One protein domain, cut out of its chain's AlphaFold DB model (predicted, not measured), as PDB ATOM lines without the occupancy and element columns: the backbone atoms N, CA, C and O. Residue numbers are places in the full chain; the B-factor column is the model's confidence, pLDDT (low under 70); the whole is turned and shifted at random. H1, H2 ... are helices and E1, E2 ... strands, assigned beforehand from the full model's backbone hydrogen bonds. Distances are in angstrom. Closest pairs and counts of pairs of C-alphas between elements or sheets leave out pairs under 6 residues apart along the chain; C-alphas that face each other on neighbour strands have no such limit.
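AT A GLANCE: This is residues 437 to 612 of the 616 residues of an uncharacterized protein of Clostridium sp. 26_21 (UniProt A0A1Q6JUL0). Two small twisted sheets stand edge to edge, E1 of the three-stranded one beside E4 of the four-stranded one, with H1 at one end and the helical hairpin of H3 and H4 at the other end of the sheet E1 E2 E3. Two arms leave this body: the hairpin of E5 and E6, whose tip, residues 558 to 563, sticks out, and the tail with H5. The printed part has 176 residues, with named elements in the order E1 E2 E3 H1 E4 H2 H3 H4 E5 E6 E7 E8 E9 H5; the class is mixed, helices and strands. The sheets, E1 E2 E3, E4 E7 E8 E9 and E5 E6, are antiparallel. The whole is only just compact, close to loose, with a radius of gyration of the C-alphas of 18.9 A and spans of 59 by 44 by 30 A.

HOW THE PARTS SIT: E1, residues 438 to 442, E2, 450 to 456, and E3, 464 to 469, form a meander, each strand the antiparallel neighbour of the one before; N 440 and O 454 are 2.9 A apart, N 453 and O 466 2.9 A. H1, residues 470 to 481, only grazes this sheet with residues 470 to 473. E4, residues 485 to 487, comes nearest E1 at the C-alphas of Gly 440 and Arg 487, 4.6 A. H2, residues 492 to 495, touches H4, residues 532 to 542, closest at the C-alphas of Asp 494 and Phe 534, 4.8 A. H3, residues 512 to 524, and H4 touch as a helical hairpin, opposite ways at a shallow tilt of 30 degrees, closest at the C-alphas of Gly 515 and Ala 542, 5.2 A. E5, residues 553 to 559, and E6, 562 to 568, form a hairpin; N 555 and O 566 are 2.8 A apart. E7, residues 572 to 575, is antiparallel to E4, with N 574 and O 486 at 2.8 A. E8, residues 581 to 584, and E9, 590 to 592, follow E7 in a second meander; N 582 and O 573 are 2.7 A apart, N 583 and O 591 2.9 A. H5, residues 597 to 610, touches no helix. Every O i to N i+4 pair is within hydrogen-bond range in H1, H3 and H4; H5 has 5 of 10, and H2 is too short for such a pair.

IN THESE COORDINATES: E1 begins at C-alpha 438 (8.464, 21.471, -29.690). E2 is 19.7 A long, H3 18.5 A and E6 18.4 A. H5 is 21.0 A long and ends at C-alpha 610 (37.897, -3.129, -23.567).

THE WHOLE: The C-alphas farthest apart, those of Cys 506 and Ile 612, are 59.5 A apart. The printed part has no cut. The link from H2 to H3 is long, 16 residues. Mean pLDDT of the printed part is 85.1; residue 559 and residues 595 to 612 are under 70.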
ATOM      1  N   LEU A 437       9.606  23.314 -33.331       92.00
ATOM      2  CA  LEU A 437      10.549  22.311 -32.832       92.00
ATOM      3  C   LEU A 437      10.080  21.620 -31.550       92.00
ATOM      4  O   LEU A 437      10.731  20.660 -31.147       92.00
ATOM      5  N   ASN A 438       9.008  22.078 -30.902       95.06
ATOM      6  CA  ASN A 438       8.464  21.471 -29.690       95.06
ATOM      7  C   ASN A 438       6.945  21.673 -29.634       95.06
ATOM      8  O   ASN A 438       6.430  22.701 -29.200       95.06
ATOM      9  N   TRP A 439       6.219  20.672 -30.119       96.25
ATOM     10  CA  TRP A 439       4.770  20.619 -30.024       96.25
ATOM     11  C   TRP A 439       4.329  19.173 -29.845       96.25
ATOM     12  O   TRP A 439       5.010  18.254 -30.310       96.25
ATOM     13  N   GLY A 440       3.199  18.960 -29.183       96.25
ATOM     14  CA  GLY A 440       2.716  17.613 -28.935       96.25
ATOM     15  C   GLY A 440       1.667  17.513 -27.843       96.25
ATOM     16  O   GLY A 440       1.171  18.518 -27.333       96.25
ATOM     17  N   VAL A 441       1.342  16.278 -27.480       96.12
ATOM     18  CA  VAL A 441       0.466  15.975 -26.345       96.12
ATOM     19  C   VAL A 441       1.211  16.256 -25.040       96.12
ATOM     20  O   VAL A 441       2.354  15.834 -24.872       96.12
ATOM     21  N   ILE A 442       0.556  16.965 -24.124       93.94
ATOM     22  CA  ILE A 442       0.956  17.082 -22.722       93.94
ATOM     23  C   ILE A 442       0.278  15.941 -21.966       93.94
ATOM     24  O   ILE A 442      -0.941  15.795 -22.011       93.94
ATOM     25  N   GLU A 443       1.072  15.123 -21.282       86.75
ATOM     26  CA  GLU A 443       0.557  14.029 -20.458       86.75
ATOM     27  C   GLU A 443      -0.133  14.578 -19.201       86.75
ATOM     28  O   GLU A 443       0.479  15.323 -18.425       86.75
ATOM     29  N   GLU A 444      -1.398  14.189 -19.023       81.94
ATOM     30  CA  GLU A 444      -2.251  14.534 -17.884       81.94
ATOM     31  C   GLU A 444      -2.553  13.279 -17.056       81.94
ATOM     32  O   GLU A 444      -2.829  12.214 -17.612       81.94
ATOM     33  N   ASP A 445      -2.571  13.412 -15.728       75.19
ATOM     34  CA  ASP A 445      -2.743  12.280 -14.800       75.19
ATOM     35  C   ASP A 445      -4.121  11.606 -14.904       75.19
ATOM     36  O   ASP A 445      -4.302  10.454 -14.509       75.19
ATOM     37  N   LYS A 446      -5.125  12.324 -15.424       73.31
ATOM     38  CA  LYS A 446      -6.499  11.832 -15.568       73.31
ATOM     39  C   LYS A 446      -6.853  11.648 -17.034       73.31
ATOM     40  O   LYS A 446      -6.809  12.584 -17.828       73.31
ATOM     41  N   ALA A 447      -7.314  10.448 -17.380       72.94
ATOM     42  CA  ALA A 447      -7.905  10.200 -18.684       72.94
ATOM     43  C   ALA A 447      -9.227  10.974 -18.811       72.94
ATOM     44  O   ALA A 447     -10.223  10.630 -18.180       72.94
ATOM     45  N   THR A 448      -9.241  12.015 -19.642       80.44
ATOM     46  CA  THR A 448     -10.454  12.779 -19.956       80.44
ATOM     47  C   THR A 448     -10.877  12.577 -21.415       80.44
ATOM     48  O   THR A 448     -10.142  12.018 -22.233       80.44
ATOM     49  N   LYS A 449     -12.077  13.062 -21.771       86.31
ATOM     50  CA  LYS A 449     -12.536  13.141 -23.175       86.31
ATOM     51  C   LYS A 449     -11.717  14.128 -24.022       86.31
ATOM     52  O   LYS A 449     -11.879  14.177 -25.245       86.31
ATOM     53  N   TYR A 450     -10.864  14.921 -23.381       89.31
ATOM     54  CA  TYR A 450      -9.972  15.872 -24.015       89.31
ATOM     55  C   TYR A 450      -8.516  15.397 -23.911       89.31
ATOM     56  O   TYR A 450      -8.170  14.486 -23.158       89.31
ATOM     57  N   ILE A 451      -7.669  15.995 -24.733       91.62
ATOM     58  CA  ILE A 451      -6.218  15.970 -24.581       91.62
ATOM     59  C   ILE A 451      -5.736  17.415 -24.552       91.62
ATOM     60  O   ILE A 451      -6.310  18.279 -25.231       91.62
ATOM     61  N   LEU A 452      -4.679  17.663 -23.793       93.88
ATOM     62  CA  LEU A 452      -3.987  18.937 -23.787       93.88
ATOM     63  C   LEU A 452      -2.829  18.907 -24.790       93.88
ATOM     64  O   LEU A 452      -1.973  18.029 -24.739       93.88
ATOM     65  N   LEU A 453      -2.797  19.868 -25.711       96.19
ATOM     66  CA  LEU A 453      -1.673  20.079 -26.623       96.19
ATOM     67  C   LEU A 453      -0.813  21.243 -26.134       96.19
ATOM     68  O   LEU A 453      -1.359  22.304 -25.838       96.19
ATOM     69  N   GLY A 454       0.503  21.053 -26.095       96.94
ATOM     70  CA  GLY A 454       1.500  22.111 -25.917       96.94
ATOM     71  C   GLY A 454       2.150  22.449 -27.255       96.94
ATOM     72  O   GLY A 454       2.446  21.539 -28.034       96.94
ATOM     73  N   ILE A 455       2.319  23.736 -27.561       97.50
ATOM     74  CA  ILE A 455       2.859  24.191 -28.848       97.50
ATOM     75  C   ILE A 455       3.749  25.419 -28.635       97.50
ATOM     76  O   ILE A 455       3.254  26.492 -28.282       97.50
ATOM     77  N   ASP A 456       5.036  25.271 -28.936       97.44
ATOM     78  CA  ASP A 456       6.007  26.363 -28.918       97.44
ATOM     79  C   ASP A 456       6.159  26.938 -30.325       97.44
ATOM     80  O   ASP A 456       6.819  26.346 -31.184       97.44
ATOM     81  N   ILE A 457       5.530  28.081 -30.588       97.38
ATOM     82  CA  ILE A 457       5.665  28.782 -31.869       97.38
ATOM     83  C   ILE A 457       6.795  29.810 -31.752       97.38
ATOM     84  O   ILE A 457       6.680  30.735 -30.943       97.38
ATOM     85  N   PRO A 458       7.867  29.695 -32.560       96.00
ATOM     86  CA  PRO A 458       8.964  30.652 -32.525       96.00
ATOM     87  C   PRO A 458       8.499  32.094 -32.770       96.00
ATOM     88  O   PRO A 458       7.751  32.391 -33.708       96.00
ATOM     89  N   GLY A 459       8.984  33.008 -31.936       95.75
ATOM     90  CA  GLY A 459       8.660  34.428 -31.968       95.75
ATOM     91  C   GLY A 459       7.321  34.797 -31.324       95.75
ATOM     92  O   GLY A 459       6.829  35.885 -31.616       95.75
ATOM     93  N   LEU A 460       6.725  33.931 -30.497       97.12
ATOM     94  CA  LEU A 460       5.631  34.282 -29.581       97.12
ATOM     95  C   LEU A 460       6.129  34.277 -28.132       97.12
ATOM     96  O   LEU A 460       7.033  33.525 -27.795       97.12
ATOM     97  N   ASN A 461       5.542  35.102 -27.267       95.69
ATOM     98  CA  ASN A 461       6.019  35.289 -25.890       95.69
ATOM     99  C   ASN A 461       5.830  34.073 -24.970       95.69
ATOM    100  O   ASN A 461       6.486  33.995 -23.941       95.69
ATOM    101  N   MET A 462       4.908  33.166 -25.291       95.75
ATOM    102  CA  MET A 462       4.494  32.055 -24.430       95.75
ATOM    103  C   MET A 462       4.027  30.858 -25.277       95.75
ATOM    104  O   MET A 462       3.611  31.044 -26.423       95.75
ATOM    105  N   PRO A 463       4.023  29.632 -24.721       96.00
ATOM    106  CA  PRO A 463       3.470  28.468 -25.402       96.00
ATOM    107  C   PRO A 463       1.944  28.541 -25.497       96.00
ATOM    108  O   PRO A 463       1.258  29.084 -24.616       96.00
ATOM    109  N   LEU A 464       1.394  27.907 -26.533       96.19
ATOM    110  CA  LEU A 464      -0.036  27.627 -26.608       96.19
ATOM    111  C   LEU A 464      -0.340  26.330 -25.869       96.19
ATOM    112  O   LEU A 464       0.380  25.341 -25.991       96.19
ATOM    113  N   ARG A 465      -1.451  26.335 -25.129       94.31
ATOM    114  CA  ARG A 465      -1.969  25.165 -24.418       94.31
ATOM    115  C   ARG A 465      -3.445  25.004 -24.713       94.31
ATOM    116  O   ARG A 465      -4.268  25.795 -24.252       94.31
ATOM    117  N   LEU A 466      -3.769  24.021 -25.543       94.06
ATOM    118  CA  LEU A 466      -5.079  23.904 -26.175       94.06
ATOM    119  C   LEU A 466      -5.711  22.554 -25.846       94.06
ATOM    120  O   LEU A 466      -5.151  21.508 -26.159       94.06
ATOM    121  N   HIS A 467      -6.901  22.590 -25.243       91.06
ATOM    122  CA  HIS A 467      -7.706  21.393 -25.020       91.06
ATOM    123  C   HIS A 467      -8.519  21.065 -26.268       91.06
ATOM    124  O   HIS A 467      -9.290  21.904 -26.754       91.06
ATOM    125  N   ILE A 468      -8.392  19.825 -26.733       91.44
ATOM    126  CA  ILE A 468      -9.080  19.313 -27.917       91.44
ATOM    127  C   ILE A 468      -9.712  17.956 -27.630       91.44
ATOM    128  O   ILE A 468      -9.224  17.193 -26.803       91.44
ATOM    129  N   ASN A 469     -10.843  17.659 -28.271       90.75
ATOM    130  CA  ASN A 469     -11.516  16.375 -28.089       90.75
ATOM    131  C   ASN A 469     -10.624  15.236 -28.612       90.75
ATOM    132  O   ASN A 469     -10.178  15.271 -29.762       90.75
ATOM    133  N   ARG A 470     -10.390  14.227 -27.767       90.69
ATOM    134  CA  ARG A 470      -9.464  13.120 -28.036       90.69
ATOM    135  C   ARG A 470      -9.838  12.340 -29.293       90.69
ATOM    136  O   ARG A 470      -8.978  12.084 -30.130       90.69
ATOM    137  N   GLU A 471     -11.112  11.987 -29.439       90.56
ATOM    138  CA  GLU A 471     -11.603  11.191 -30.567       90.56
ATOM    139  C   GLU A 471     -11.493  11.962 -31.887       90.56
ATOM    140  O   GLU A 471     -10.991  11.432 -32.881       90.56
ATOM    141  N   LYS A 472     -11.904  13.238 -31.896       90.06
ATOM    142  CA  LYS A 472     -11.773  14.100 -33.078       90.06
ATOM    143  C   LYS A 472     -10.307  14.283 -33.472       90.06
ATOM    144  O   LYS A 472      -9.981  14.195 -34.652       90.06
ATOM    145  N   PHE A 473      -9.411  14.498 -32.504       93.00
ATOM    146  CA  PHE A 473      -7.976  14.622 -32.773       93.00
ATOM    147  C   PHE A 473      -7.371  13.324 -33.311       93.00
ATOM    148  O   PHE A 473      -6.672  13.365 -34.317       93.00
ATOM    149  N   PHE A 474      -7.697  12.173 -32.717       92.62
ATOM    150  CA  PHE A 474      -7.275  10.866 -33.222       92.62
ATOM    151  C   PHE A 474      -7.688  10.658 -34.685       92.62
ATOM    152  O   PHE A 474      -6.846  10.325 -35.519       92.62
ATOM    153  N   LYS A 475      -8.962  10.915 -35.016       90.75
ATOM    154  CA  LYS A 475      -9.472  10.806 -36.394       90.75
ATOM    155  C   LYS A 475      -8.720  11.737 -37.346       90.75
ATOM    156  O   LYS A 475      -8.304  11.289 -38.410       90.75
ATOM    157  N   PHE A 476      -8.514  12.995 -36.953       90.00
ATOM    158  CA  PHE A 476      -7.778  13.978 -37.750       90.00
ATOM    159  C   PHE A 476      -6.340  13.520 -38.036       90.00
ATOM    160  O   PHE A 476      -5.915  13.476 -39.186       90.00
ATOM    161  N   ILE A 477      -5.608  13.107 -36.999       92.12
ATOM    162  CA  ILE A 477      -4.216  12.655 -37.104       92.12
ATOM    163  C   ILE A 477      -4.085  11.426 -38.006       92.12
ATOM    164  O   ILE A 477      -3.249  11.427 -38.910       92.12
ATOM    165  N   CYS A 478      -4.930  10.411 -37.809       90.44
ATOM    166  CA  CYS A 478      -4.913   9.201 -38.630       90.44
ATOM    167  C   CYS A 478      -5.177   9.509 -40.106       90.44
ATOM    168  O   CYS A 478      -4.488   8.969 -40.968       90.44
ATOM    169  N   LYS A 479      -6.128  10.401 -40.404       86.62
ATOM    170  CA  LYS A 479      -6.448  10.785 -41.785       86.62
ATOM    171  C   LYS A 479      -5.371  11.656 -42.445       86.62
ATOM    172  O   LYS A 479      -5.144  11.532 -43.648       86.62
ATOM    173  N   LYS A 480      -4.683  12.511 -41.678       84.81
ATOM    174  CA  LYS A 480      -3.626  13.398 -42.198       84.81
ATOM    175  C   LYS A 480      -2.266  12.723 -42.338       84.81
ATOM    176  O   LYS A 480      -1.565  12.968 -43.308       84.81
ATOM    177  N   GLN A 481      -1.884  11.875 -41.386       86.06
ATOM    178  CA  GLN A 481      -0.550  11.261 -41.352       86.06
ATOM    179  C   GLN A 481      -0.538   9.775 -41.739       86.06
ATOM    180  O   GLN A 481       0.538   9.184 -41.813       86.06
ATOM    181  N   GLY A 482      -1.704   9.138 -41.903       86.69
ATOM    182  CA  GLY A 482      -1.823   7.688 -42.120       86.69
ATOM    183  C   GLY A 482      -1.469   6.833 -40.894       86.69
ATOM    184  O   GLY A 482      -1.423   5.609 -40.984       86.69
ATOM    185  N   LYS A 483      -1.197   7.459 -39.744       89.69
ATOM    186  CA  LYS A 483      -0.781   6.818 -38.486       89.69
ATOM    187  C   LYS A 483      -1.298   7.601 -37.285       89.69
ATOM    188  O   LYS A 483      -1.533   8.799 -37.387       89.69
ATOM    189  N   SER A 484      -1.398   6.943 -36.133       93.00
ATOM    190  CA  SER A 484      -1.861   7.515 -34.858       93.00
ATOM    191  C   SER A 484      -0.750   8.152 -34.010       93.00
ATOM    192  O   SER A 484      -0.978   8.484 -32.849       93.00
ATOM    193  N   MET A 485       0.449   8.320 -34.574       93.44
ATOM    194  CA  MET A 485       1.630   8.815 -33.862       93.44
ATOM    195  C   MET A 485       1.648  10.342 -33.779       93.44
ATOM    196  O   MET A 485       1.637  11.025 -34.806       93.44
ATOM    197  N   VAL A 486       1.767  10.876 -32.564       94.69
ATOM    198  CA  VAL A 486       1.939  12.314 -32.299       94.69
ATOM    199  C   VAL A 486       3.099  12.512 -31.340       94.69
ATOM    200  O   VAL A 486       3.362  11.669 -30.492       94.69
ATOM    201  N   ARG A 487       3.831  13.612 -31.483       94.75
ATOM    202  CA  ARG A 487       4.919  13.950 -30.567       94.75
ATOM    203  C   ARG A 487       4.382  14.238 -29.152       94.75
ATOM    204  O   ARG A 487       3.247  14.684 -28.996       94.75
ATOM    205  N   LEU A 488       5.193  13.984 -28.130       95.31
ATOM    206  CA  LEU A 488       4.986  14.483 -26.770       95.31
ATOM    207  C   LEU A 488       5.616  15.870 -26.621       95.31
ATOM    208  O   LEU A 488       6.723  16.109 -27.105       95.31
ATOM    209  N   TYR A 489       4.902  16.776 -25.961       96.44
ATOM    210  CA  TYR A 489       5.412  18.108 -25.651       96.44
ATOM    211  C   TYR A 489       6.400  18.042 -24.482       96.44
ATOM    212  O   TYR A 489       6.065  17.531 -23.411       96.44
ATOM    213  N   ASP A 490       7.598  18.594 -24.670       93.19
ATOM    214  CA  ASP A 490       8.606  18.703 -23.616       93.19
ATOM    215  C   ASP A 490       8.529  20.087 -22.943       93.19
ATOM    216  O   ASP A 490       8.181  21.075 -23.578       93.19
ATOM    217  N   GLY A 491       8.848  20.194 -21.650       91.81
ATOM    218  CA  GLY A 491       8.855  21.490 -20.949       91.81
ATOM    219  C   GLY A 491       7.528  21.903 -20.304       91.81
ATOM    220  O   GLY A 491       7.371  23.062 -19.925       91.81
ATOM    221  N   LYS A 492       6.579  20.971 -20.104       91.06
ATOM    222  CA  LYS A 492       5.342  21.245 -19.339       91.06
ATOM    223  C   LYS A 492       5.634  21.819 -17.941       91.06
ATOM    224  O   LYS A 492       4.958  22.748 -17.502       91.06
ATOM    225  N   ASP A 493       6.688  21.316 -17.296       92.19
ATOM    226  CA  ASP A 493       7.086  21.695 -15.936       92.19
ATOM    227  C   ASP A 493       7.875  23.011 -15.885       92.19
ATOM    228  O   ASP A 493       8.022  23.595 -14.814       92.19
ATOM    229  N   ASP A 494       8.340  23.531 -17.027       95.56
ATOM    230  CA  ASP A 494       9.096  24.794 -17.080       95.56
ATOM    231  C   ASP A 494       8.233  25.993 -16.681       95.56
ATOM    232  O   ASP A 494       8.748  27.048 -16.328       95.56
ATOM    233  N   PHE A 495       6.914  25.819 -16.705       94.44
ATOM    234  CA  PHE A 495       5.930  26.831 -16.350       94.44
ATOM    235  C   PHE A 495       5.245  26.533 -15.016       94.44
ATOM    236  O   PHE A 495       4.211  27.126 -14.713       94.44
ATOM    237  N   VAL A 496       5.808  25.629 -14.214       93.25
ATOM    238  CA  VAL A 496       5.439  25.437 -12.812       93.25
ATOM    239  C   VAL A 496       6.554  26.029 -11.961       93.25
ATOM    240  O   VAL A 496       7.610  25.432 -11.775       93.25
ATOM    241  N   VAL A 497       6.325  27.234 -11.444       90.75
ATOM    242  CA  VAL A 497       7.312  27.987 -10.663       90.75
ATOM    243  C   VAL A 497       6.805  28.101  -9.231       90.75
ATOM    244  O   VAL A 497       5.708  28.608  -8.994       90.75
ATOM    245  N   SER A 498       7.583  27.599  -8.267       87.44
ATOM    246  CA  SER A 498       7.205  27.570  -6.842       87.44
ATOM    247  C   SER A 498       5.820  26.939  -6.608       87.44
ATOM    248  O   SER A 498       4.958  27.534  -5.964       87.44
ATOM    249  N   ASN A 499       5.581  25.761  -7.199       86.31
ATOM    250  CA  ASN A 499       4.301  25.029  -7.184       86.31
ATOM    251  C   ASN A 499       3.097  25.799  -7.760       86.31
ATOM    252  O   ASN A 499       1.956  25.363  -7.621       86.31
ATOM    253  N   THR A 500       3.330  26.931  -8.426       88.81
ATOM    254  CA  THR A 500       2.292  27.700  -9.111       88.81
ATOM    255  C   THR A 500       2.450  27.536 -10.611       88.81
ATOM    256  O   THR A 500       3.505  27.815 -11.177       88.81
ATOM    257  N   TYR A 501       1.377  27.117 -11.269       90.50
ATOM    258  CA  TYR A 501       1.336  27.050 -12.720       90.50
ATOM    259  C   TYR A 501       1.156  28.442 -13.339       90.50
ATOM    260  O   TYR A 501       0.251  29.193 -12.966       90.50
ATOM    261  N   LEU A 502       2.004  28.767 -14.313       91.06
ATOM    262  CA  LEU A 502       1.987  30.012 -15.071       91.06
ATOM    263  C   LEU A 502       1.250  29.804 -16.390       91.06
ATOM    264  O   LEU A 502       1.709  29.098 -17.296       91.06
ATOM    265  N   GLY A 503       0.073  30.416 -16.477       89.19
ATOM    266  CA  GLY A 503      -0.744  30.424 -17.682       89.19
ATOM    267  C   GLY A 503      -0.338  31.528 -18.658       89.19
ATOM    268  O   GLY A 503       0.348  32.485 -18.310       89.19
ATOM    269  N   THR A 504      -0.815  31.407 -19.893       92.06
ATOM    270  CA  THR A 504      -0.660  32.441 -20.923       92.06
ATOM    271  C   THR A 504      -1.875  33.366 -20.887       92.06
ATOM    272  O   THR A 504      -2.932  32.981 -21.393       92.06
ATOM    273  N   SER A 505      -1.767  34.547 -20.269       92.81
ATOM    274  CA  SER A 505      -2.866  35.530 -20.218       92.81
ATOM    275  C   SER A 505      -3.038  36.231 -21.564       92.81
ATOM    276  O   SER A 505      -4.133  36.189 -22.121       92.81
ATOM    277  N   CYS A 506      -1.941  36.747 -22.125       94.69
ATOM    278  CA  CYS A 506      -1.883  37.328 -23.466       94.69
ATOM    279  C   CYS A 506      -0.820  36.607 -24.300       94.69
ATOM    280  O   CYS A 506       0.336  36.504 -23.882       94.69
ATOM    281  N   LEU A 507      -1.208  36.127 -25.483       95.94
ATOM    282  CA  LEU A 507      -0.276  35.609 -26.479       95.94
ATOM    283  C   LEU A 507       0.046  36.727 -27.472       95.94
ATOM    284  O   LEU A 507      -0.856  37.204 -28.161       95.94
ATOM    285  N   ILE A 508       1.311  37.140 -27.533       94.75
ATOM    286  CA  ILE A 508       1.774  38.249 -28.376       94.75
ATOM    287  C   ILE A 508       3.007  37.856 -29.197       94.75
ATOM    288  O   ILE A 508       3.834  37.064 -28.727       94.75
ATOM    289  N   PRO A 509       3.168  38.413 -30.411       95.62
ATOM    290  CA  PRO A 509       4.430  38.345 -31.133       95.62
ATOM    291  C   PRO A 509       5.548  39.050 -30.359       95.62
ATOM    292  O   PRO A 509       5.371  40.165 -29.874       95.62
ATOM    293  N   ILE A 510       6.711  38.409 -30.283       94.06
ATOM    294  CA  ILE A 510       7.934  39.005 -29.740       94.06
ATOM    295  C   ILE A 510       8.488  39.999 -30.767       94.06
ATOM    296  O   ILE A 510       8.711  39.631 -31.924       94.06
ATOM    297  N   ASN A 511       8.725  41.240 -30.338       91.06
ATOM    298  CA  ASN A 511       9.514  42.221 -31.082       91.06
ATOM    299  C   ASN A 511      11.008  42.112 -30.711       91.06
ATOM    300  O   ASN A 511      11.382  41.393 -29.781       91.06
ATOM    301  N   ASP A 512      11.870  42.828 -31.434       91.56
ATOM    302  CA  ASP A 512      13.322  42.745 -31.230       91.56
ATOM    303  C   ASP A 512      13.751  43.161 -29.815       91.56
ATOM    304  O   ASP A 512      14.640  42.540 -29.235       91.56
ATOM    305  N   GLU A 513      13.094  44.170 -29.238       93.56
ATOM    306  CA  GLU A 513      13.350  44.646 -27.876       93.56
ATOM    307  C   GLU A 513      13.076  43.552 -26.834       93.56
ATOM    308  O   GLU A 513      13.986  43.155 -26.105       93.56
ATOM    309  N   TYR A 514      11.863  42.988 -26.833       93.94
ATOM    310  CA  TYR A 514      11.484  41.885 -25.948       93.94
ATOM    311  C   TYR A 514      12.422  40.691 -26.135       93.94
ATOM    312  O   TYR A 514      12.909  40.109 -25.164       93.94
ATOM    313  N   GLY A 515      12.700  40.324 -27.390       95.69
ATOM    314  CA  GLY A 515      13.559  39.194 -27.725       95.69
ATOM    315  C   GLY A 515      14.985  39.373 -27.205       95.69
ATOM    316  O   GLY A 515      15.573  38.432 -26.670       95.69
ATOM    317  N   ASN A 516      15.559  40.567 -27.340       95.81
ATOM    318  CA  ASN A 516      16.903  40.865 -26.852       95.81
ATOM    319  C   ASN A 516      16.974  40.869 -25.327       95.81
ATOM    320  O   ASN A 516      17.901  40.275 -24.769       95.81
ATOM    321  N   GLU A 517      15.979  41.449 -24.662       96.56
ATOM    322  CA  GLU A 517      15.954  41.515 -23.206       96.56
ATOM    323  C   GLU A 517      15.780  40.126 -22.578       96.56
ATOM    324  O   GLU A 517      16.565  39.751 -21.706       96.56
ATOM    325  N   ILE A 518      14.867  39.279 -23.076       97.31
ATOM    326  CA  ILE A 518      14.702  37.927 -22.511       97.31
ATOM    327  C   ILE A 518      15.951  37.055 -22.697       97.31
ATOM    328  O   ILE A 518      16.306  36.281 -21.806       97.31
ATOM    329  N   LYS A 519      16.671  37.207 -23.819       96.56
ATOM    330  CA  LYS A 519      17.953  36.516 -24.047       96.56
ATOM    331  C   LYS A 519      19.017  36.971 -23.044       96.56
ATOM    332  O   LYS A 519      19.723  36.128 -22.497       96.56
ATOM    333  N   LYS A 520      19.104  38.276 -22.771       96.38
ATOM    334  CA  LYS A 520      20.030  38.848 -21.783       96.38
ATOM    335  C   LYS A 520      19.713  38.360 -20.367       96.38
ATOM    336  O   LYS A 520      20.620  37.933 -19.653       96.38
ATOM    337  N   ILE A 521      18.436  38.363 -19.982       96.56
ATOM    338  CA  ILE A 521      17.988  37.826 -18.690       96.56
ATOM    339  C   ILE A 521      18.380  36.349 -18.582       96.56
ATOM    340  O   ILE A 521      18.993  35.961 -17.587       96.56
ATOM    341  N   ALA A 522      18.112  35.542 -19.613       96.31
ATOM    342  CA  ALA A 522      18.482  34.128 -19.638       96.31
ATOM    343  C   ALA A 522      19.992  33.907 -19.470       96.31
ATOM    344  O   ALA A 522      20.390  33.084 -18.649       96.31
ATOM    345  N   ASP A 523      20.829  34.686 -20.160       95.31
ATOM    346  CA  ASP A 523      22.293  34.575 -20.073       95.31
ATOM    347  C   ASP A 523      22.834  34.940 -18.676       95.31
ATOM    348  O   ASP A 523      23.861  34.414 -18.245       95.31
ATOM    349  N   SER A 524      22.130  35.809 -17.947       94.56
ATOM    350  CA  SER A 524      22.465  36.190 -16.566       94.56
ATOM    351  C   SER A 524      21.847  35.284 -15.489       94.56
ATOM    352  O   SER A 524      22.239  35.347 -14.320       94.56
ATOM    353  N   THR A 525      20.890  34.428 -15.859       94.88
ATOM    354  CA  THR A 525      20.157  33.573 -14.919       94.88
ATOM    355  C   THR A 525      20.957  32.310 -14.618       94.88
ATOM    356  O   THR A 525      21.265  31.512 -15.500       94.88
ATOM    357  N   ARG A 526      21.286  32.095 -13.339       93.06
ATOM    358  CA  ARG A 526      21.999  30.889 -12.892       93.06
ATOM    359  C   ARG A 526      21.091  29.662 -12.970       93.06
ATOM    360  O   ARG A 526      19.898  29.757 -12.706       93.06
ATOM    361  N   GLU A 527      21.667  28.484 -13.212       88.62
ATOM    362  CA  GLU A 527      20.911  27.219 -13.256       88.62
ATOM    363  C   GLU A 527      20.159  26.911 -11.945       88.62
ATOM    364  O   GLU A 527      19.112  26.273 -11.982       88.62
ATOM    365  N   THR A 528      20.651  27.409 -10.805       91.44
ATOM    366  CA  THR A 528      20.030  27.259  -9.477       91.44
ATOM    367  C   THR A 528      18.883  28.237  -9.202       91.44
ATOM    368  O   THR A 528      18.245  28.133  -8.157       91.44
ATOM    369  N   ASP A 529      18.635  29.222 -10.073       93.81
ATOM    370  CA  ASP A 529      17.496  30.133  -9.924       93.81
ATOM    371  C   ASP A 529      16.188  29.352 -10.119       93.81
ATOM    372  O   ASP A 529      16.033  28.603 -11.086       93.81
ATOM    373  N   TYR A 530      15.220  29.548  -9.222       92.88
ATOM    374  CA  TYR A 530      13.921  28.870  -9.272       92.88
ATOM    375  C   TYR A 530      13.129  29.164 -10.563       92.88
ATOM    376  O   TYR A 530      12.237  28.398 -10.926       92.88
ATOM    377  N   ARG A 531      13.468  30.247 -11.275       94.69
ATOM    378  CA  ARG A 531      12.884  30.659 -12.562       94.69
ATOM    379  C   ARG A 531      13.693  30.187 -13.768       94.69
ATOM    380  O   ARG A 531      13.269  30.418 -14.895       94.69
ATOM    381  N   SER A 532      14.853  29.561 -13.564       95.25
ATOM    382  CA  SER A 532      15.810  29.258 -14.635       95.25
ATOM    383  C   SER A 532      15.177  28.497 -15.799       95.25
ATOM    384  O   SER A 532      15.338  28.892 -16.954       95.25
ATOM    385  N   LYS A 533      14.393  27.448 -15.515       96.06
ATOM    386  CA  LYS A 533      13.699  26.672 -16.555       96.06
ATOM    387  C   LYS A 533      12.723  27.535 -17.355       96.06
ATOM    388  O   LYS A 533      12.792  27.536 -18.579       96.06
ATOM    389  N   PHE A 534      11.890  28.312 -16.662       96.75
ATOM    390  CA  PHE A 534      10.923  29.230 -17.263       96.75
ATOM    391  C   PHE A 534      11.606  30.247 -18.188       96.75
ATOM    392  O   PHE A 534      11.282  30.322 -19.369       96.75
ATOM    393  N   ILE A 535      12.603  30.977 -17.680       97.00
ATOM    394  CA  ILE A 535      13.314  32.028 -18.423       97.00
ATOM    395  C   ILE A 535      14.030  31.452 -19.651       97.00
ATOM    396  O   ILE A 535      13.936  32.016 -20.742       97.00
ATOM    397  N   ASN A 536      14.710  30.311 -19.507       97.19
ATOM    398  CA  ASN A 536      15.374  29.654 -20.633       97.19
ATOM    399  C   ASN A 536      14.372  29.164 -21.687       97.19
ATOM    400  O   ASN A 536      14.663  29.226 -22.882       97.19
ATOM    401  N   HIS A 537      13.182  28.729 -21.271       97.69
ATOM    402  CA  HIS A 537      12.109  28.373 -22.193       97.69
ATOM    403  C   HIS A 537      11.585  29.605 -22.953       97.69
ATOM    404  O   HIS A 537      11.413  29.548 -24.169       97.69
ATOM    405  N   LEU A 538      11.413  30.756 -22.291       97.12
ATOM    406  CA  LEU A 538      11.042  32.000 -22.981       97.12
ATOM    407  C   LEU A 538      12.117  32.449 -23.984       97.12
ATOM    408  O   LEU A 538      11.801  32.875 -25.094       97.12
ATOM    409  N   ALA A 539      13.398  32.305 -23.635       97.44
ATOM    410  CA  ALA A 539      14.498  32.604 -24.551       97.44
ATOM    411  C   ALA A 539      14.530  31.657 -25.766       97.44
ATOM    412  O   ALA A 539      14.897  32.091 -26.857       97.44
ATOM    413  N   PHE A 540      14.113  30.397 -25.604       97.56
ATOM    414  CA  PHE A 540      13.915  29.457 -26.711       97.56
ATOM    415  C   PHE A 540      12.776  29.886 -27.646       97.56
ATOM    416  O   PHE A 540      12.911  29.790 -28.866       97.56
ATOM    417  N   LEU A 541      11.675  30.407 -27.099       96.88
ATOM    418  CA  LEU A 541      10.599  30.963 -27.919       96.88
ATOM    419  C   LEU A 541      11.069  32.189 -28.713       96.88
ATOM    420  O   LEU A 541      10.696  32.338 -29.875       96.88
ATOM    421  N   ALA A 542      11.923  33.033 -28.128       96.75
ATOM    422  CA  ALA A 542      12.524  34.175 -28.819       96.75
ATOM    423  C   ALA A 542      13.560  33.766 -29.886       96.75
ATOM    424  O   ALA A 542      13.653  34.409 -30.931       96.75
ATOM    425  N   ASP A 543      14.335  32.706 -29.644       95.62
ATOM    426  CA  ASP A 543      15.330  32.161 -30.572       95.62
ATOM    427  C   ASP A 543      15.370  30.632 -30.482       95.62
ATOM    428  O   ASP A 543      15.931  30.054 -29.548       95.62
ATOM    429  N   SER A 544      14.841  29.962 -31.508       92.19
ATOM    430  CA  SER A 544      14.713  28.501 -31.545       92.19
ATOM    431  C   SER A 544      16.049  27.750 -31.480       92.19
ATOM    432  O   SER A 544      16.073  26.554 -31.183       92.19
ATOM    433  N   ARG A 545      17.182  28.433 -31.702       91.62
ATOM    434  CA  ARG A 545      18.531  27.866 -31.531       91.62
ATOM    435  C   ARG A 545      18.908  27.686 -30.059       91.62
ATOM    436  O   ARG A 545      19.820  26.919 -29.759       91.62
ATOM    437  N   ARG A 546      18.216  28.363 -29.138       93.31
ATOM    438  CA  ARG A 546      18.439  28.313 -27.686       93.31
ATOM    439  C   ARG A 546      17.576  27.252 -26.997       93.31
ATOM    440  O   ARG A 546      17.054  27.502 -25.918       93.31
ATOM    441  N   TYR A 547      17.417  26.071 -27.601       93.12
ATOM    442  CA  TYR A 547      16.629  24.986 -27.002       93.12
ATOM    443  C   TYR A 547      17.082  24.725 -25.547       93.12
ATOM    444  O   TYR A 547      18.296  24.648 -25.313       93.12
ATOM    445  N   PRO A 548      16.179  24.585 -24.556       93.31
ATOM    446  CA  PRO A 548      16.594  24.494 -23.157       93.31
ATOM    447  C   PRO A 548      17.450  23.249 -22.892       93.31
ATOM    448  O   PRO A 548      17.111  22.146 -23.323       93.31
ATOM    449  N   LYS A 549      18.586  23.404 -22.199       90.19
ATOM    450  CA  LYS A 549      19.549  22.303 -21.984       90.19
ATOM    451  C   LYS A 549      18.965  21.149 -21.172       90.19
ATOM    452  O   LYS A 549      19.295  20.000 -21.445       90.19
ATOM    453  N   HIS A 550      18.106  21.437 -20.193       89.56
ATOM    454  CA  HIS A 550      17.473  20.416 -19.347       89.56
ATOM    455  C   HIS A 550      16.433  19.573 -20.095       89.56
ATOM    456  O   HIS A 550      16.058  18.515 -19.603       89.56
ATOM    457  N   LEU A 551      16.000  20.014 -21.281       91.44
ATOM    458  CA  LEU A 551      15.137  19.256 -22.193       91.44
ATOM    459  C   LEU A 551      15.936  18.488 -23.261       91.44
ATOM    460  O   LEU A 551      15.355  17.916 -24.182       91.44
ATOM    461  N   GLN A 552      17.270  18.485 -23.175       89.81
ATOM    462  CA  GLN A 552      18.155  17.785 -24.104       89.81
ATOM    463  C   GLN A 552      18.887  16.647 -23.399       89.81
ATOM    464  O   GLN A 552      19.275  16.753 -22.234       89.81
ATOM    465  N   LYS A 553      19.164  15.566 -24.131       82.50
ATOM    466  CA  LYS A 553      20.008  14.487 -23.628       82.50
ATOM    467  C   LYS A 553      21.477  14.875 -23.774       82.50
ATOM    468  O   LYS A 553      21.933  15.247 -24.856       82.50
ATOM    469  N   LYS A 554      22.232  14.743 -22.683       80.38
ATOM    470  CA  LYS A 554      23.689  14.886 -22.683       80.38
ATOM    471  C   LYS A 554      24.319  13.665 -23.353       80.38
ATOM    472  O   LYS A 554      24.008  12.532 -22.996       80.38
ATOM    473  N   LYS A 555      25.225  13.894 -24.297       79.25
ATOM    474  CA  LYS A 555      25.961  12.852 -25.013       79.25
ATOM    475  C   LYS A 555      27.426  13.244 -25.106       79.25
ATOM    476  O   LYS A 555      27.757  14.342 -25.548       79.25
ATOM    477  N   THR A 556      28.310  12.353 -24.685       76.44
ATOM    478  CA  THR A 556      29.756  12.556 -24.815       76.44
ATOM    479  C   THR A 556      30.203  11.996 -26.158       76.44
ATOM    480  O   THR A 556      29.905  10.853 -26.491       76.44
ATOM    481  N   VAL A 557      30.886  12.811 -26.958       77.50
ATOM    482  CA  VAL A 557      31.483  12.395 -28.233       77.50
ATOM    483  C   VAL A 557      32.969  12.708 -28.236       77.50
ATOM    484  O   VAL A 557      33.392  13.767 -27.774       77.50
ATOM    485  N   ILE A 558      33.774  11.813 -28.800       72.12
ATOM    486  CA  ILE A 558      35.205  12.049 -28.990       72.12
ATOM    487  C   ILE A 558      35.383  12.772 -30.326       72.12
ATOM    488  O   ILE A 558      35.088  12.224 -31.387       72.12
ATOM    489  N   LYS A 559      35.858  14.022 -30.297       65.06
ATOM    490  CA  LYS A 559      36.166  14.799 -31.509       65.06
ATOM    491  C   LYS A 559      37.625  15.232 -31.464       65.06
ATOM    492  O   LYS A 559      38.023  15.963 -30.563       65.06
ATOM    493  N   LYS A 560      38.423  14.795 -32.448       73.44
ATOM    494  CA  LYS A 560      39.881  15.042 -32.505       73.44
ATOM    495  C   LYS A 560      40.615  14.606 -31.219       73.44
ATOM    496  O   LYS A 560      41.426  15.355 -30.687       73.44
ATOM    497  N   GLY A 561      40.278  13.429 -30.685       73.00
ATOM    498  CA  GLY A 561      40.922  12.866 -29.489       73.00
ATOM    499  C   GLY A 561      40.564  13.539 -28.156       73.00
ATOM    500  O   GLY A 561      41.107  13.144 -27.132       73.00
ATOM    501  N   LYS A 562      39.659  14.530 -28.141       73.06
ATOM    502  CA  LYS A 562      39.141  15.148 -26.912       73.06
ATOM    503  C   LYS A 562      37.668  14.810 -26.721       73.06
ATOM    504  O   LYS A 562      36.885  14.884 -27.673       73.06
ATOM    505  N   GLU A 563      37.297  14.475 -25.489       77.44
ATOM    506  CA  GLU A 563      35.897  14.347 -25.101       77.44
ATOM    507  C   GLU A 563      35.208  15.708 -25.201       77.44
ATOM    508  O   GLU A 563      35.658  16.713 -24.646       77.44
ATOM    509  N   LYS A 564      34.102  15.745 -25.938       79.19
ATOM    510  CA  LYS A 564      33.233  16.906 -26.049       79.19
ATOM    511  C   LYS A 564      31.824  16.490 -25.666       79.19
ATOM    512  O   LYS A 564      31.259  15.563 -26.238       79.19
ATOM    513  N   VAL A 565      31.238  17.216 -24.724       75.88
ATOM    514  CA  VAL A 565      29.819  17.084 -24.406       75.88
ATOM    515  C   VAL A 565      29.012  17.802 -25.485       75.88
ATOM    516  O   VAL A 565      29.223  18.987 -25.747       75.88
ATOM    517  N   ILE A 566      28.089  17.078 -26.106       79.94
ATOM    518  CA  ILE A 566      27.041  17.619 -26.968       79.94
ATOM    519  C   ILE A 566      25.677  17.354 -26.329       79.94
ATOM    520  O   ILE A 566      25.510  16.415 -25.552       79.94
ATOM    521  N   TYR A 567      24.710  18.200 -26.655       80.12
ATOM    522  CA  TYR A 567      23.326  18.047 -26.231       80.12
ATOM    523  C   TYR A 567      22.483  17.738 -27.469       80.12
ATOM    524  O   TYR A 567      22.670  18.354 -28.518       80.12
ATOM    525  N   GLU A 568      21.632  16.721 -27.369       83.06
ATOM    526  CA  GLU A 568      20.808  16.217 -28.468       83.06
ATOM    527  C   GLU A 568      19.340  16.185 -28.027       83.06
ATOM    528  O   GLU A 568      19.012  15.668 -26.958       83.06
ATOM    529  N   VAL A 569      18.447  16.744 -28.846       84.81
ATOM    530  CA  VAL A 569      16.997  16.636 -28.639       84.81
ATOM    531  C   VAL A 569      16.553  15.268 -29.148       84.81
ATOM    532  O   VAL A 569      16.799  14.937 -30.305       84.81
ATOM    533  N   ILE A 570      15.881  14.484 -28.302       86.06
ATOM    534  CA  ILE A 570      15.323  13.178 -28.674       86.06
ATOM    535  C   ILE A 570      13.798  13.268 -28.571       86.06
ATOM    536  O   ILE A 570      13.253  13.094 -27.481       86.06
ATOM    537  N   PRO A 571      13.091  13.547 -29.682       89.88
ATOM    538  CA  PRO A 571      11.639  13.623 -29.671       89.88
ATOM    539  C   PRO A 571      11.014  12.283 -29.277       89.88
ATOM    540  O   PRO A 571      11.325  11.239 -29.857       89.88
ATOM    541  N   ARG A 572      10.097  12.334 -28.313       93.31
ATOM    542  CA  ARG A 572       9.251  11.204 -27.918       93.31
ATOM    543  C   ARG A 572       7.895  11.317 -28.602       93.31
ATOM    544  O   ARG A 572       7.415  12.420 -28.855       93.31
ATOM    545  N   TYR A 573       7.275  10.184 -28.893       94.75
ATOM    546  CA  TYR A 573       5.994  10.112 -29.588       94.75
ATOM    547  C   TYR A 573       5.042   9.191 -28.847       94.75
ATOM    548  O   TYR A 573       5.453   8.124 -28.415       94.75
ATOM    549  N   ILE A 574       3.777   9.567 -28.747       94.00
ATOM    550  CA  ILE A 574       2.703   8.733 -28.223       94.00
ATOM    551  C   ILE A 574       1.867   8.182 -29.378       94.00
ATOM    552  O   ILE A 574       1.509   8.910 -30.310       94.00
ATOM    553  N   ASP A 575       1.551   6.893 -29.316       93.81
ATOM    554  CA  ASP A 575       0.519   6.294 -30.154       93.81
ATOM    555  C   ASP A 575      -0.848   6.549 -29.513       93.81
ATOM    556  O   ASP A 575      -1.194   5.970 -28.483       93.81
ATOM    557  N   LEU A 576      -1.659   7.396 -30.144       92.00
ATOM    558  CA  LEU A 576      -2.990   7.740 -29.647       92.00
ATOM    559  C   LEU A 576      -3.953   6.538 -29.566       92.00
ATOM    560  O   LEU A 576      -4.985   6.643 -28.903       92.00
ATOM    561  N   LYS A 577      -3.654   5.413 -30.232       90.31
ATOM    562  CA  LYS A 577      -4.485   4.199 -30.215       90.31
ATOM    563  C   LYS A 577      -4.285   3.367 -28.950       90.31
ATOM    564  O   LYS A 577      -5.250   2.809 -28.440       90.31
ATOM    565  N   ASN A 578      -3.044   3.230 -28.483       89.62
ATOM    566  CA  ASN A 578      -2.689   2.314 -27.389       89.62
ATOM    567  C   ASN A 578      -1.968   2.992 -26.210       89.62
ATOM    568  O   ASN A 578      -1.683   2.322 -25.222       89.62
ATOM    569  N   GLY A 579      -1.666   4.290 -26.308       88.81
ATOM    570  CA  GLY A 579      -1.002   5.079 -25.270       88.81
ATOM    571  C   GLY A 579       0.491   4.797 -25.090       88.81
ATOM    572  O   GLY A 579       1.109   5.383 -24.209       88.81
ATOM    573  N   LYS A 580       1.097   3.915 -25.895       91.69
ATOM    574  CA  LYS A 580       2.520   3.572 -25.780       91.69
ATOM    575  C   LYS A 580       3.398   4.688 -26.338       91.69
ATOM    576  O   LYS A 580       3.047   5.347 -27.317       91.69
ATOM    577  N   ILE A 581       4.568   4.856 -25.723       93.44
ATOM    578  CA  ILE A 581       5.555   5.870 -26.097       93.44
ATOM    579  C   ILE A 581       6.638   5.240 -26.978       93.44
ATOM    580  O   ILE A 581       7.075   4.114 -26.750       93.44
ATOM    581  N   TYR A 582       7.084   5.977 -27.988       94.06
ATOM    582  CA  TYR A 582       8.059   5.576 -28.992       94.06
ATOM    583  C   TYR A 582       9.106   6.670 -29.203       94.06
ATOM    584  O   TYR A 582       8.863   7.855 -28.966       94.06
ATOM    585  N   VAL A 583      10.263   6.275 -29.722       92.75
ATOM    586  CA  VAL A 583      11.292   7.171 -30.266       92.75
ATOM    587  C   VAL A 583      11.653   6.726 -31.676       92.75
ATOM    588  O   VAL A 583      11.432   5.572 -32.043       92.75
ATOM    589  N   LYS A 584      12.200   7.635 -32.479       89.19
ATOM    590  CA  LYS A 584      12.686   7.301 -33.819       89.19
ATOM    591  C   LYS A 584      14.115   6.766 -33.757       89.19
ATOM    592  O   LYS A 584      14.961   7.330 -33.063       89.19
ATOM    593  N   ASN A 585      14.379   5.663 -34.456       85.88
ATOM    594  CA  ASN A 585      15.728   5.123 -34.619       85.88
ATOM    595  C   ASN A 585      16.496   5.872 -35.735       85.88
ATOM    596  O   ASN A 585      15.993   6.826 -36.328       85.88
ATOM    597  N   LYS A 586      17.730   5.441 -36.040       82.62
ATOM    598  CA  LYS A 586      18.555   6.049 -37.105       82.62
ATOM    599  C   LYS A 586      17.949   5.922 -38.514       82.62
ATOM    600  O   LYS A 586      18.335   6.692 -39.385       82.62
ATOM    601  N   ASN A 587      17.019   4.988 -38.717       84.56
ATOM    602  CA  ASN A 587      16.311   4.744 -39.976       84.56
ATOM    603  C   ASN A 587      14.943   5.456 -40.025       84.56
ATOM    604  O   ASN A 587      14.139   5.173 -40.904       84.56
ATOM    605  N   ASP A 588      14.665   6.360 -39.078       84.12
ATOM    606  CA  ASP A 588      13.387   7.071 -38.922       84.12
ATOM    607  C   ASP A 588      12.178   6.186 -38.536       84.12
ATOM    608  O   ASP A 588      11.029   6.638 -38.563       84.12
ATOM    609  N   GLU A 589      12.419   4.947 -38.100       88.81
ATOM    610  CA  GLU A 589      11.373   4.010 -37.676       88.81
ATOM    611  C   GLU A 589      11.029   4.186 -36.193       88.81
ATOM    612  O   GLU A 589      11.905   4.417 -35.351       88.81
ATOM    613  N   PHE A 590       9.748   4.025 -35.850       89.38
ATOM    614  CA  PHE A 590       9.286   4.091 -34.466       89.38
ATOM    615  C   PHE A 590       9.624   2.807 -33.708       89.38
ATOM    616  O   PHE A 590       9.126   1.729 -34.027       89.38
ATOM    617  N   VAL A 591      10.418   2.940 -32.648       92.06
ATOM    618  CA  VAL A 591      10.743   1.857 -31.714       92.06
ATOM    619  C   VAL A 591      10.195   2.180 -30.331       92.06
ATOM    620  O   VAL A 591      10.202   3.339 -29.912       92.06
ATOM    621  N   LEU A 592       9.688   1.159 -29.632       91.56
ATOM    622  CA  LEU A 592       9.082   1.327 -28.312       91.56
ATOM    623  C   LEU A 592      10.092   1.963 -27.350       91.56
ATOM    624  O   LEU A 592      11.213   1.468 -27.188       91.56
ATOM    625  N   TYR A 593       9.686   3.055 -26.710       83.25
ATOM    626  CA  TYR A 593      10.469   3.690 -25.668       83.25
ATOM    627  C   TYR A 593      10.409   2.804 -24.423       83.25
ATOM    628  O   TYR A 593       9.354   2.612 -23.829       83.25
ATOM    629  N   SER A 594      11.548   2.218 -24.066       71.38
ATOM    630  CA  SER A 594      11.742   1.497 -22.809       71.38
ATOM    631  C   SER A 594      12.828   2.234 -22.045       71.38
ATOM    632  O   SER A 594      13.938   2.390 -22.560       71.38
ATOM    633  N   GLU A 595      12.507   2.716 -20.845       56.78
ATOM    634  CA  GLU A 595      13.469   3.415 -19.984       56.78
ATOM    635  C   GLU A 595      14.686   2.521 -19.671       56.78
ATOM    636  O   GLU A 595      15.817   3.001 -19.623       56.78
ATOM    637  N   GLU A 596      14.484   1.199 -19.601       38.81
ATOM    638  CA  GLU A 596      15.517   0.204 -19.282       38.81
ATOM    639  C   GLU A 596      16.535  -0.060 -20.411       38.81
ATOM    640  O   GLU A 596      17.707  -0.307 -20.129       38.81
ATOM    641  N   ARG A 597      16.177   0.061 -21.703       40.09
ATOM    642  CA  ARG A 597      17.114  -0.246 -22.816       40.09
ATOM    643  C   ARG A 597      18.195   0.814 -23.052       40.09
ATOM    644  O   ARG A 597      19.075   0.604 -23.890       40.09
ATOM    645  N   GLN A 598      18.145   1.960 -22.372       46.12
ATOM    646  CA  GLN A 598      19.170   3.000 -22.527       46.12
ATOM    647  C   GLN A 598      20.361   2.840 -21.578       46.12
ATOM    648  O   GLN A 598      21.446   3.290 -21.934       46.12
ATOM    649  N   ILE A 599      20.210   2.142 -20.448       37.09
ATOM    650  CA  ILE A 599      21.328   1.892 -19.522       37.09
ATOM    651  C   ILE A 599      22.323   0.882 -20.126       37.09
ATOM    652  O   ILE A 599      23.529   0.994 -19.901       37.09
ATOM    653  N   ASP A 600      21.853  -0.052 -20.960       35.03
ATOM    654  CA  ASP A 600      22.719  -1.077 -21.557       35.03
ATOM    655  C   ASP A 600      23.499  -0.609 -22.791       35.03
ATOM    656  O   ASP A 600      24.617  -1.073 -23.004       35.03
ATOM    657  N   LYS A 601      23.013   0.381 -23.557       38.00
ATOM    658  CA  LYS A 601      23.797   0.936 -24.681       38.00
ATOM    659  C   LYS A 601      24.942   1.844 -24.238       38.00
ATOM    660  O   LYS A 601      25.983   1.857 -24.895       38.00
ATOM    661  N   ASP A 602      24.795   2.528 -23.103       38.78
ATOM    662  CA  ASP A 602      25.893   3.286 -22.489       38.78
ATOM    663  C   ASP A 602      26.942   2.343 -21.851       38.78
ATOM    664  O   ASP A 602      28.109   2.711 -21.723       38.78
ATOM    665  N   LYS A 603      26.579   1.082 -21.550       37.84
ATOM    666  CA  LYS A 603      27.516   0.024 -21.115       37.84
ATOM    667  C   LYS A 603      28.144  -0.765 -22.272       37.84
ATOM    668  O   LYS A 603      29.308  -1.154 -22.170       37.84
ATOM    669  N   GLU A 604      27.439  -0.983 -23.382       34.81
ATOM    670  CA  GLU A 604      27.994  -1.654 -24.572       34.81
ATOM    671  C   GLU A 604      29.023  -0.792 -25.317       34.81
ATOM    672  O   GLU A 604      30.001  -1.328 -25.843       34.81
ATOM    673  N   GLY A 605      28.879   0.539 -25.284       36.44
ATOM    674  CA  GLY A 605      29.912   1.467 -25.765       36.44
ATOM    675  C   GLY A 605      31.225   1.385 -24.974       36.44
ATOM    676  O   GLY A 605      32.291   1.584 -25.546       36.44
ATOM    677  N   ILE A 606      31.160   1.010 -23.691       40.53
ATOM    678  CA  ILE A 606      32.335   0.838 -22.819       40.53
ATOM    679  C   ILE A 606      32.918  -0.586 -22.937       40.53
ATOM    680  O   ILE A 606      34.131  -0.772 -22.830       40.53
ATOM    681  N   LYS A 607      32.099  -1.609 -23.229       33.38
ATOM    682  CA  LYS A 607      32.586  -2.992 -23.416       33.38
ATOM    683  C   LYS A 607      33.303  -3.231 -24.751       33.38
ATOM    684  O   LYS A 607      34.216  -4.056 -24.786       33.38
ATOM    685  N   ASN A 608      32.965  -2.503 -25.819       32.56
ATOM    686  CA  ASN A 608      33.647  -2.668 -27.112       32.56
ATOM    687  C   ASN A 608      35.036  -2.006 -27.186       32.56
ATOM    688  O   ASN A 608      35.851  -2.430 -28.003       32.56
ATOM    689  N   GLU A 609      35.369  -1.054 -26.307       38.19
ATOM    690  CA  GLU A 609      36.745  -0.535 -26.189       38.19
ATOM    691  C   GLU A 609      37.658  -1.425 -25.329       38.19
ATOM    692  O   GLU A 609      38.870  -1.456 -25.550       38.19
ATOM    693  N   TYR A 610      37.103  -2.223 -24.407       36.12
ATOM    694  CA  TYR A 610      37.897  -3.129 -23.567       36.12
ATOM    695  C   TYR A 610      38.308  -4.439 -24.262       36.12
ATOM    696  O   TYR A 610      39.318  -5.028 -23.880       36.12
ATOM    697  N   ASN A 611      37.603  -4.871 -25.314       34.41
ATOM    698  CA  ASN A 611      37.930  -6.109 -26.042       34.41
ATOM    699  C   ASN A 611      38.868  -5.929 -27.251       34.41
ATOM    700  O   ASN A 611      39.349  -6.922 -27.785       34.41
ATOM    701  N   ILE A 612      39.201  -4.695 -27.652       37.69
ATOM    702  CA  ILE A 612      40.155  -4.435 -28.755       37.69
ATOM    703  C   ILE A 612      41.592  -4.198 -28.240       37.69
ATOM    704  O   ILE A 612      42.548  -4.255 -29.006       37.69
TER     705      ILE A 612